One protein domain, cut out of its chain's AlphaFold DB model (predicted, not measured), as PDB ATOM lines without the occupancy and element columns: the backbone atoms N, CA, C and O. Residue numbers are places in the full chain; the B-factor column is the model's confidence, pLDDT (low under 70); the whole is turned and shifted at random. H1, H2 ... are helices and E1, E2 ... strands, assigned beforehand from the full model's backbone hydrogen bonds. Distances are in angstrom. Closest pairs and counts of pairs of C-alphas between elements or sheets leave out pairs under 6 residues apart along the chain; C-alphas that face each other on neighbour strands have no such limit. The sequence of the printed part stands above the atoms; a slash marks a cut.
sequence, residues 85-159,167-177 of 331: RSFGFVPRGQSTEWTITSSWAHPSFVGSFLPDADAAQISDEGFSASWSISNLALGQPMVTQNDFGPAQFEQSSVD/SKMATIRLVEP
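What this domain is: This is residues 85 to 159 and 167 to 177 of the 331 residues of the protein "Cell envelope integrity protein CreD" of Altererythrobacter sp (UniProt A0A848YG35). Two small antiparallel sheets lie face to face as a sandwich, E1, E6 and E3 in one layer and E2, E5 and E4 in the other, with the short helix H1 at one end. Residues 139 to 159, with no named element, reach out beyond H1 and fold back past the outer side of the sheet E1 E6 E3. The 86 printed residues hold six named strands and one named helix, in the order E1 E2 E3 E4 E5 H1 E6; the class is mostly strand, though only 38 residues are in named elements. The whole is compact, with a radius of gyration of the C-alphas of 13.7 A, and elongated, spanning 45 by 24 by 20 A.

How they stand to each other: E1, residues 86 to 89, is antiparallel to E6, residues 170 to 174; N 87 and O 172 are 2.9 A apart. E2, residues 95 to 102, is antiparallel to E5, residues 126 to 134, at 174 degrees, with N 98 and O 131 3.0 A apart. E3, residues 107 to 111, is antiparallel to E6 at 149 degrees, with N 110 and O 171 2.9 A apart. E4, residues 121 to 123, forms a hairpin with E5; N 121 and O 128 are 2.8 A apart. These N and O pairs are within hydrogen-bond range. Between the sheets, E5 and E6 are only just apart, at 8.3 A. H1, residues 135 to 138, is on neither sheet and is too short for any O i to N i+4 pair.

Where its parts are: E1 begins at C-alpha 86 (112.943, 156.082, 129.159). E2 is 23.5 A long and E5 27.2 A. E6 ends at C-alpha 174 (110.295, 152.398, 125.407).

The domain as a whole: The C-alphas of Asp 124 and Gln 145 are farthest apart, 45.8 A. Residues 160 to 166 are not printed; C-alphas 159 and 167 are 14.2 A apart. Of the links printed whole, none is long. The pLDDT is under 70 at residues 153 to 159 and 176 to 177.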
ATOM      1  N   ARG A  85     114.277 157.257 125.213       85.94
ATOM      2  CA  ARG A  85     114.566 155.908 125.748       85.94
ATOM      3  C   ARG A  85     113.689 155.515 126.919       85.94
ATOM      4  O   ARG A  85     113.108 154.435 126.943       85.94
ATOM      5  N   SER A  86     113.635 156.376 127.919       90.06
ATOM      6  CA  SER A  86     112.943 156.082 129.159       90.06
ATOM      7  C   SER A  86     112.429 157.350 129.792       90.06
ATOM      8  O   SER A  86     113.060 158.403 129.689       90.06
ATOM      9  N   PHE A  87     111.317 157.218 130.492       91.69
ATOM     10  CA  PHE A  87     110.785 158.244 131.360       91.69
ATOM     11  C   PHE A  87     110.667 157.660 132.763       91.69
ATOM     12  O   PHE A  87     110.211 156.528 132.929       91.69
ATOM     13  N   GLY A  88     111.112 158.414 133.758       92.00
ATOM     14  CA  GLY A  88     111.099 157.977 135.142       92.00
ATOM     15  C   GLY A  88     110.612 159.082 136.061       92.00
ATOM     16  O   GLY A  88     110.879 160.260 135.824       92.00
ATOM     17  N   PHE A  89     109.908 158.685 137.114       92.44
ATOM     18  CA  PHE A  89     109.300 159.579 138.086       92.44
ATOM     19  C   PHE A  89     109.688 159.175 139.514       92.44
ATOM     20  O   PHE A  89     109.578 158.005 139.888       92.44
ATOM     21  N   VAL A  90     110.159 160.143 140.310       93.50
ATOM     22  CA  VAL A  90     110.524 159.953 141.725       93.50
ATOM     23  C   VAL A  90     109.364 160.437 142.604       93.50
ATOM     24  O   VAL A  90     109.182 161.647 142.752       93.50
ATOM     25  N   PRO A  91     108.566 159.532 143.197       93.19
ATOM     26  CA  PRO A  91     107.471 159.919 144.080       93.19
ATOM     27  C   PRO A  91     107.990 160.486 145.406       93.19
ATOM     28  O   PRO A  91     108.823 159.873 146.074       93.19
ATOM     29  N   ARG A  92     107.466 161.653 145.807       89.38
ATOM     30  CA  ARG A  92     107.750 162.295 147.110       89.38
ATOM     31  C   ARG A  92     106.499 162.696 147.899       89.38
ATOM     32  O   ARG A  92     106.614 163.186 149.019       89.38
ATOM     33  N   GLY A  93     105.313 162.526 147.316       90.12
ATOM     34  CA  GLY A  93     104.049 162.911 147.941       90.12
ATOM     35  C   GLY A  93     103.580 161.922 149.008       90.12
ATOM     36  O   GLY A  93     104.006 160.769 149.037       90.12
ATOM     37  N   GLN A  94     102.645 162.364 149.858       91.25
ATOM     38  CA  GLN A  94     101.939 161.472 150.789       91.25
ATOM     39  C   GLN A  94     101.175 160.368 150.042       91.25
ATOM     40  O   GLN A  94     101.200 159.200 150.430       91.25
ATOM     41  N   SER A  95     100.525 160.780 148.955       94.31
ATOM     42  CA  SER A  95      99.896 159.943 147.943       94.31
ATOM     43  C   SER A  95     100.374 160.447 146.593       94.31
ATOM     44  O   SER A  95     100.340 161.652 146.340       94.31
ATOM     45  N   THR A  96     100.850 159.545 145.748       95.50
ATOM     46  CA  THR A  96     101.255 159.855 144.381       95.50
ATOM     47  C   THR A  96     100.410 159.023 143.438       95.50
ATOM     48  O   THR A  96     100.500 157.801 143.462       95.50
ATOM     49  N   GLU A  97      99.660 159.700 142.580       96.12
ATOM     50  CA  GLU A  97      99.006 159.089 141.431       96.12
ATOM     51  C   GLU A  97      99.785 159.477 140.182       96.12
ATOM     52  O   GLU A  97     100.003 160.664 139.918       96.12
ATOM     53  N   TRP A  98     100.232 158.483 139.426       95.56
ATOM     54  CA  TRP A  98     100.920 158.710 138.166       95.56
ATOM     55  C   TRP A  98     100.260 157.887 137.073       95.56
ATOM     56  O   TRP A  98     100.082 156.684 137.223       95.56
ATOM     57  N   THR A  99      99.918 158.535 135.965       96.06
ATOM     58  CA  THR A  99      99.357 157.886 134.782       96.06
ATOM     59  C   THR A  99     100.162 158.296 133.566       96.06
ATOM     60  O   THR A  99     100.538 159.461 133.412       96.06
ATOM     61  N   ILE A 100     100.408 157.333 132.688       94.69
ATOM     62  CA  ILE A 100     101.044 157.561 131.399       94.69
ATOM     63  C   ILE A 100     100.212 156.933 130.287       94.69
ATOM     64  O   ILE A 100      99.624 155.862 130.450       94.69
ATOM     65  N   THR A 101     100.235 157.576 129.128       95.31
ATOM     66  CA  THR A 101      99.683 157.037 127.891       95.31
ATOM     67  C   THR A 101     100.681 157.279 126.770       95.31
ATOM     68  O   THR A 101     101.289 158.347 126.688       95.31
ATOM     69  N   SER A 102     100.875 156.285 125.912       93.69
ATOM     70  CA  SER A 102     101.779 156.367 124.770       93.69
ATOM     71  C   SER A 102     101.216 155.577 123.599       93.69
ATOM     72  O   SER A 102     100.613 154.530 123.799       93.69
ATOM     73  N   SER A 103     101.467 156.042 122.378       93.88
ATOM     74  CA  SER A 103     101.197 155.286 121.148       93.88
ATOM     75  C   SER A 103     102.274 154.238 120.830       93.88
ATOM     76  O   SER A 103     102.218 153.585 119.793       93.88
ATOM     77  N   TRP A 104     103.297 154.090 121.678       91.50
ATOM     78  CA  TRP A 104     104.326 153.063 121.519       91.50
ATOM     79  C   TRP A 104     103.815 151.706 122.010       91.50
ATOM     80  O   TRP A 104     103.319 151.631 123.122       91.50
ATOM     81  N   ALA A 105     103.956 150.623 121.248       88.69
ATOM     82  CA  ALA A 105     103.345 149.330 121.601       88.69
ATOM     83  C   ALA A 105     104.142 148.489 122.623       88.69
ATOM     84  O   ALA A 105     103.622 147.535 123.198       88.69
ATOM     85  N   HIS A 106     105.415 148.817 122.869       87.38
ATOM     86  CA  HIS A 106     106.333 147.933 123.603       87.38
ATOM     87  C   HIS A 106     106.972 148.614 124.825       87.38
ATOM     88  O   HIS A 106     108.152 148.987 124.797       87.38
ATOM     89  N   PRO A 107     106.217 148.812 125.921       92.12
ATOM     90  CA  PRO A 107     106.776 149.309 127.172       92.12
ATOM     91  C   PRO A 107     107.538 148.216 127.935       92.12
ATOM     92  O   PRO A 107     107.202 147.035 127.899       92.12
ATOM     93  N   SER A 108     108.531 148.633 128.716       91.00
ATOM     94  CA  SER A 108     109.140 147.835 129.781       91.00
ATOM     95  C   SER A 108     109.097 148.631 131.080       91.00
ATOM     96  O   SER A 108     109.745 149.671 131.203       91.00
ATOM     97  N   PHE A 109     108.322 148.138 132.046       92.12
ATOM     98  CA  PHE A 109     108.201 148.734 133.374       92.12
ATOM     99  C   PHE A 109     109.320 148.236 134.284       92.12
ATOM    100  O   PHE A 109     109.549 147.030 134.392       92.12
ATOM    101  N   VAL A 110     110.027 149.165 134.921       90.12
ATOM    102  CA  VAL A 110     111.171 148.893 135.799       90.12
ATOM    103  C   VAL A 110     111.290 149.928 136.914       90.12
ATOM    104  O   VAL A 110     110.588 150.937 136.936       90.12
ATOM    105  N   GLY A 111     112.227 149.688 137.826       87.31
ATOM    106  CA  GLY A 111     112.472 150.526 138.989       87.31
ATOM    107  C   GLY A 111     111.833 149.940 140.242       87.31
ATOM    108  O   GLY A 111     111.482 148.761 140.291       87.31
ATOM    109  N   SER A 112     111.709 150.774 141.269       88.75
ATOM    110  CA  SER A 112     111.239 150.362 142.598       88.75
ATOM    111  C   SER A 112     109.720 150.204 142.681       88.75
ATOM    112  O   SER A 112     109.231 149.572 143.613       88.75
ATOM    113  N   PHE A 113     108.980 150.784 141.731       91.56
ATOM    114  CA  PHE A 113     107.519 150.759 141.697       91.56
ATOM    115  C   PHE A 113     107.032 150.355 140.304       91.56
ATOM    116  O   PHE A 113     107.332 151.014 139.305       91.56
ATOM    117  N   LEU A 114     106.273 149.263 140.248       93.12
ATOM    118  CA  LEU A 114     105.616 148.771 139.039       93.12
ATOM    119  C   LEU A 114     104.172 149.291 138.987       93.12
ATOM    120  O   LEU A 114     103.625 149.598 140.048       93.12
ATOM    121  N   PRO A 115     103.578 149.430 137.788       93.75
ATOM    122  CA  PRO A 115     102.190 149.855 137.675       93.75
ATOM    123  C   PRO A 115     101.266 148.800 138.278       93.75
ATOM    124  O   PRO A 115     101.613 147.614 138.334       93.75
ATOM    125  N   ASP A 116     100.077 149.225 138.689       90.12
ATOM    126  CA  ASP A 116      99.057 148.304 139.174       90.12
ATOM    127  C   ASP A 116      98.684 147.330 138.050       90.12
ATOM    128  O   ASP A 116      98.422 147.741 136.918       90.12
ATOM    129  N   ALA A 117      98.689 146.026 138.345       81.94
ATOM    130  CA  ALA A 117      98.572 144.984 137.321       81.94
ATOM    131  C   ALA A 117      97.299 145.127 136.469       81.94
ATOM    132  O   ALA A 117      97.348 144.960 135.254       81.94
ATOM    133  N   ASP A 118      96.186 145.507 137.098       84.88
ATOM    134  CA  ASP A 118      94.896 145.710 136.430       84.88
ATOM    135  C   ASP A 118      94.808 147.057 135.685       84.88
ATOM    136  O   ASP A 118      93.895 147.275 134.886       84.88
ATOM    137  N   ALA A 119      95.752 147.968 135.932       80.62
ATOM    138  CA  ALA A 119      95.808 149.299 135.334       80.62
ATOM    139  C   ALA A 119      96.833 149.412 134.193       80.62
ATOM    140  O   ALA A 119      96.970 150.487 133.606       80.62
ATOM    141  N   ALA A 120      97.543 148.327 133.863       89.81
ATOM    142  CA  ALA A 120      98.450 148.256 132.723       89.81
ATOM    143  C   ALA A 120      97.745 147.625 131.510       89.81
ATOM    144  O   ALA A 120      97.446 146.432 131.487       89.81
ATOM    145  N   GLN A 121      97.507 148.427 130.475       92.69
ATOM    146  CA  GLN A 121      96.926 147.993 129.205       92.69
ATOM    147  C   GLN A 121      97.952 148.201 128.096       92.69
ATOM    148  O   GLN A 121      98.419 149.319 127.894       92.69
ATOM    149  N   ILE A 122      98.311 147.128 127.391       92.38
ATOM    150  CA  ILE A 122      99.292 147.139 126.299       92.38
ATOM    151  C   ILE A 122      98.632 146.530 125.062       92.38
ATOM    152  O   ILE A 122      98.046 145.448 125.145       92.38
ATOM    153  N   SER A 123      98.727 147.216 123.929       90.06
ATOM    154  CA  SER A 123      98.236 146.768 122.628       90.06
ATOM    155  C   SER A 123      99.187 147.197 121.509       90.06
ATOM    156  O   SER A 123     100.124 147.965 121.725       90.06
ATOM    157  N   ASP A 124      98.917 146.743 120.285       84.44
ATOM    158  CA  ASP A 124      99.668 147.168 119.097       84.44
ATOM    159  C   ASP A 124      99.484 148.669 118.773       84.44
ATOM    160  O   ASP A 124     100.265 149.236 118.012       84.44
ATOM    161  N   GLU A 125      98.471 149.327 119.352       89.50
ATOM    162  CA  GLU A 125      98.205 150.765 119.181       89.50
ATOM    163  C   GLU A 125      98.911 151.636 120.234       89.50
ATOM    164  O   GLU A 125      98.968 152.860 120.082       89.50
ATOM    165  N   GLY A 126      99.436 151.034 121.308       93.44
ATOM    166  CA  GLY A 126     100.070 151.770 122.392       93.44
ATOM    167  C   GLY A 126      99.980 151.101 123.762       93.44
ATOM    168  O   GLY A 126      99.639 149.927 123.901       93.44
ATOM    169  N   PHE A 127     100.244 151.881 124.809       94.62
ATOM    170  CA  PHE A 127      99.981 151.468 126.183       94.62
ATOM    171  C   PHE A 127      99.428 152.596 127.052       94.62
ATOM    172  O   PHE A 127      99.679 153.783 126.827       94.62
ATOM    173  N   SER A 128      98.722 152.190 128.103       96.12
ATOM    174  CA  SER A 128      98.358 153.023 129.244       96.12
ATOM    175  C   SER A 128      98.727 152.292 130.528       96.12
ATOM    176  O   SER A 128      98.509 151.086 130.636       96.12
ATOM    177  N   ALA A 129      99.298 153.005 131.492       96.06
ATOM    178  CA  ALA A 129      99.665 152.441 132.786       96.06
ATOM    179  C   ALA A 129      99.465 153.470 133.900       96.06
ATOM    180  O   ALA A 129      99.691 154.665 133.682       96.06
ATOM    181  N   SER A 130      99.075 152.992 135.081       96.19
ATOM    182  CA  SER A 130      98.898 153.821 136.273       96.19
ATOM    183  C   SER A 130      99.588 153.214 137.492       96.19
ATOM    184  O   SER A 130      99.686 151.994 137.624       96.19
ATOM    185  N   TRP A 131     100.054 154.094 138.376       95.44
ATOM    186  CA  TRP A 131     100.658 153.779 139.664       95.44
ATOM    187  C   TRP A 131      99.935 154.562 140.758       95.44
ATOM    188  O   TRP A 131      99.847 155.787 140.654       95.44
ATOM    189  N   SER A 132      99.544 153.878 141.833       95.38
ATOM    190  CA  SER A 132      99.192 154.506 143.112       95.38
ATOM    191  C   SER A 132     100.271 154.201 144.155       95.38
ATOM    192  O   SER A 132     100.467 153.058 144.574       95.38
ATOM    193  N   ILE A 133     101.037 155.220 144.558       94.25
ATOM    194  CA  ILE A 133     102.191 155.071 145.460       94.25
ATOM    195  C   ILE A 133     101.942 155.856 146.750       94.25
ATOM    196  O   ILE A 133     101.919 157.087 146.762       94.25
ATOM    197  N   SER A 134     101.808 155.129 147.861       93.31
ATOM    198  CA  SER A 134     101.722 155.695 149.212       93.31
ATOM    199  C   SER A 134     103.108 156.032 149.774       93.31
ATOM    200  O   SER A 134     104.077 155.304 149.544       93.31
ATOM    201  N   ASN A 135     103.194 157.079 150.600       89.94
ATOM    202  CA  ASN A 135     104.408 157.430 151.344       89.94
ATOM    203  C   ASN A 135     105.001 156.275 152.166       89.94
ATOM    204  O   ASN A 135     106.221 156.196 152.308       89.94
ATOM    205  N   LEU A 136     104.172 155.352 152.660       90.19
ATOM    206  CA  LEU A 136     104.627 154.182 153.417       90.19
ATOM    207  C   LEU A 136     105.539 153.269 152.583       90.19
ATOM    208  O   LEU A 136     106.443 152.638 153.128       90.19
ATOM    209  N   ALA A 137     105.350 153.233 151.260       89.31
ATOM    210  CA  ALA A 137     106.179 152.452 150.343       89.31
ATOM    211  C   ALA A 137     107.523 153.137 150.020       89.31
ATOM    212  O   ALA A 137     108.474 152.487 149.570       89.31
ATOM    213  N   LEU A 138     107.639 154.445 150.276       87.44
ATOM    214  CA  LEU A 138     108.863 155.201 150.007       87.44
ATOM    215  C   LEU A 138     109.985 154.809 150.972       87.44
ATOM    216  O   LEU A 138     111.149 154.811 150.573       87.44
ATOM    217  N   GLY A 139     109.655 154.405 152.204       84.31
ATOM    218  CA  GLY A 139     110.637 154.026 153.228       84.31
ATOM    219  C   GLY A 139     111.539 155.184 153.674       84.31
ATOM    220  O   GLY A 139     112.656 154.944 154.108       84.31
ATOM    221  N   GLN A 140     111.070 156.425 153.527       83.75
ATOM    222  CA  GLN A 140     111.778 157.656 153.885       83.75
ATOM    223  C   GLN A 140     110.791 158.659 154.508       83.75
ATOM    224  O   GLN A 140     109.601 158.621 154.173       83.75
ATOM    225  N   PRO A 141     111.242 159.553 155.405       83.06
ATOM    226  CA  PRO A 141     110.384 160.591 155.968       83.06
ATOM    227  C   PRO A 141     110.007 161.640 154.910       83.06
ATOM    228  O   PRO A 141     110.774 161.928 153.994       83.06
ATOM    229  N   MET A 142     108.821 162.241 155.055       83.50
ATOM    230  CA  MET A 142     108.312 163.256 154.116       83.50
ATOM    231  C   MET A 142     109.065 164.591 154.185       83.50
ATOM    232  O   MET A 142     109.027 165.366 153.233       83.50
ATOM    233  N   VAL A 143     109.733 164.868 155.306       83.62
ATOM    234  CA  VAL A 143     110.555 166.064 155.506       83.62
ATOM    235  C   VAL A 143     111.955 165.622 155.898       83.62
ATOM    236  O   VAL A 143     112.132 164.803 156.798       83.62
ATOM    237  N   THR A 144     112.946 166.153 155.190       83.25
ATOM    238  CA  THR A 144     114.366 165.834 155.353       83.25
ATOM    239  C   THR A 144     115.192 167.106 155.227       83.25
ATOM    240  O   THR A 144     114.786 168.052 154.557       83.25
ATOM    241  N   GLN A 145     116.359 167.129 155.874       82.88
ATOM    242  CA  GLN A 145     117.332 168.219 155.717       82.88
ATOM    243  C   GLN A 145     118.259 168.001 154.515       82.88
ATOM    244  O   GLN A 145     118.791 168.958 153.965       82.88
ATOM    245  N   ASN A 146     118.445 166.741 154.111       83.50
ATOM    246  CA  ASN A 146     119.300 166.350 152.999       83.50
ATOM    247  C   ASN A 146     118.468 165.601 151.967       83.50
ATOM    248  O   ASN A 146     117.660 164.744 152.328       83.50
ATOM    249  N   ASP A 147     118.695 165.911 150.695       84.44
ATOM    250  CA  ASP A 147     118.023 165.219 149.609       84.44
ATOM    251  C   ASP A 147     118.704 163.886 149.279       84.44
ATOM    252  O   ASP A 147     119.899 163.694 149.519       84.44
ATOM    253  N   PHE A 148     117.932 162.963 148.717       87.06
ATOM    254  CA  PHE A 148     118.451 161.681 148.257       87.06
ATOM    255  C   PHE A 148     119.151 161.864 146.913       87.06
ATOM    256  O   PHE A 148     118.691 162.613 146.053       87.06
ATOM    257  N   GLY A 149     120.260 161.160 146.720       87.75
ATOM    258  CA  GLY A 149     121.017 161.158 145.479       87.75
ATOM    259  C   GLY A 149     120.235 160.579 144.292       87.75
ATOM    260  O   GLY A 149     119.104 160.087 144.440       87.75
ATOM    261  N   PRO A 150     120.835 160.628 143.094       86.00
ATOM    262  CA  PRO A 150     120.165 160.257 141.858       86.00
ATOM    263  C   PRO A 150     119.665 158.811 141.858       86.00
ATOM    264  O   PRO A 150     120.311 157.906 142.390       86.00
ATOM    265  N   ALA A 151     118.497 158.602 141.245       76.31
ATOM    266  CA  ALA A 151     117.922 157.273 141.075       76.31
ATOM    267  C   ALA A 151     118.795 156.415 140.145       76.31
ATOM    268  O   ALA A 151     119.275 156.880 139.108       76.31
ATOM    269  N   GLN A 152     118.985 155.143 140.495       71.25
ATOM    270  CA  GLN A 152     119.733 154.202 139.665       71.25
ATOM    271  C   GLN A 152     118.797 153.528 138.653       71.25
ATOM    272  O   GLN A 152     117.899 152.778 139.025       71.25
ATOM    273  N   PHE A 153     119.026 153.768 137.360       62.72
ATOM    274  CA  PHE A 153     118.199 153.231 136.267       62.72
ATOM    275  C   PHE A 153     118.342 151.711 136.043       62.72
ATOM    276  O   PHE A 153     117.506 151.114 135.362       62.72
ATOM    277  N   GLU A 154     119.391 151.083 136.588       54.28
ATOM    278  CA  GLU A 154     119.752 149.681 136.313       54.28
ATOM    279  C   GLU A 154     119.450 148.700 137.451       54.28
ATOM    280  O   GLU A 154     119.754 147.511 137.328       54.28
ATOM    281  N   GLN A 155     118.834 149.141 138.552       51.25
ATOM    282  CA  GLN A 155     118.570 148.218 139.650       51.25
ATOM    283  C   GLN A 155     117.418 147.277 139.275       51.25
ATOM    284  O   GLN A 155     116.244 147.648 139.230       51.25
ATOM    285  N   SER A 156     117.798 146.043 138.947       46.47
ATOM    286  CA  SER A 156     116.897 144.902 138.813       46.47
ATOM    287  C   SER A 156     116.029 144.803 140.069       46.47
ATOM    288  O   SER A 156     116.514 145.045 141.173       46.47
ATOM    289  N   SER A 157     114.763 144.412 139.915       47.75
ATOM    290  CA  SER A 157     113.724 144.353 140.961       47.75
ATOM    291  C   SER A 157     114.012 143.413 142.152       47.75
ATOM    292  O   SER A 157     113.115 143.143 142.946       47.75
ATOM    293  N   VAL A 158     115.240 142.902 142.285       40.31
ATOM    294  CA  VAL A 158     115.624 141.827 143.211       40.31
ATOM    295  C   VAL A 158     116.653 142.266 144.270       40.31
ATOM    296  O   VAL A 158     116.735 141.613 145.306       40.31
ATOM    297  N   ASP A 159     117.369 143.388 144.112       41.19
ATOM    298  CA  ASP A 159     118.346 143.841 145.125       41.19
ATOM    299  C   ASP A 159     117.737 144.813 146.145       41.19
ATOM    300  O   ASP A 159     117.923 146.030 146.120       41.19
ATOM    301  N   SER A 167     117.536 157.723 145.320       88.19
ATOM    302  CA  SER A 167     116.095 157.909 145.142       88.19
ATOM    303  C   SER A 167     115.427 156.683 144.511       88.19
ATOM    304  O   SER A 167     115.937 156.107 143.549       88.19
ATOM    305  N   LYS A 168     114.240 156.318 145.009       89.19
ATOM    306  CA  LYS A 168     113.376 155.291 144.404       89.19
ATOM    307  C   LYS A 168     112.575 155.893 143.254       89.19
ATOM    308  O   LYS A 168     112.046 156.993 143.385       89.19
ATOM    309  N   MET A 169     112.456 155.171 142.144       90.69
ATOM    310  CA  MET A 169     111.830 155.686 140.923       90.69
ATOM    311  C   MET A 169     110.908 154.644 140.291       90.69
ATOM    312  O   MET A 169     111.242 153.459 140.242       90.69
ATOM    313  N   ALA A 170     109.769 155.097 139.776       92.56
ATOM    314  CA  ALA A 170     108.931 154.347 138.849       92.56
ATOM    315  C   ALA A 170     109.385 154.688 137.423       92.56
ATOM    316  O   ALA A 170     109.438 155.867 137.070       92.56
ATOM    317  N   THR A 171     109.778 153.700 136.619       92.25
ATOM    318  CA  THR A 171     110.405 153.944 135.310       92.25
ATOM    319  C   THR A 171     109.753 153.129 134.206       92.25
ATOM    320  O   THR A 171     109.446 151.947 134.358       92.25
ATOM    321  N   ILE A 172     109.607 153.759 133.047       92.69
ATOM    322  CA  ILE A 172     109.132 153.133 131.822       92.69
ATOM    323  C   ILE A 172     110.222 153.278 130.779       92.69
ATOM    324  O   ILE A 172     110.686 154.384 130.495       92.69
ATOM    325  N   ARG A 173     110.619 152.160 130.185       91.62
ATOM    326  CA  ARG A 173     111.475 152.135 129.003       91.62
ATOM    327  C   ARG A 173     110.624 151.867 127.775       91.62
ATOM    328  O   ARG A 173     109.789 150.966 127.788       91.62
ATOM    329  N   LEU A 174     110.863 152.635 126.725       89.50
ATOM    330  CA  LEU A 174     110.295 152.398 125.407       89.50
ATOM    331  C   LEU A 174     111.253 151.447 124.697       89.50
ATOM    332  O   LEU A 174     112.360 151.833 124.324       89.50
ATOM    333  N   VAL A 175     110.875 150.174 124.638       84.06
ATOM    334  CA  VAL A 175     111.707 149.133 124.034       84.06
ATOM    335  C   VAL A 175     111.350 149.044 122.567       84.06
ATOM    336  O   VAL A 175     110.176 148.968 122.225       84.06
ATOM    337  N   GLU A 176     112.348 149.030 121.700       69.56
ATOM    338  CA  GLU A 176     112.128 148.700 120.300       69.56
ATOM    339  C   GLU A 176     112.098 147.173 120.158       69.56
ATOM    340  O   GLU A 176     113.081 146.510 120.511       69.56
ATOM    341  N   PRO A 177     110.960 146.580 119.756       58.78
ATOM    342  CA  PRO A 177     110.860 145.138 119.574       58.78
ATOM    343  C   PRO A 177     111.840 144.715 118.476       58.78
ATOM    344  O   PRO A 177     111.775 145.226 117.366       58.78
TER     345      PRO A 177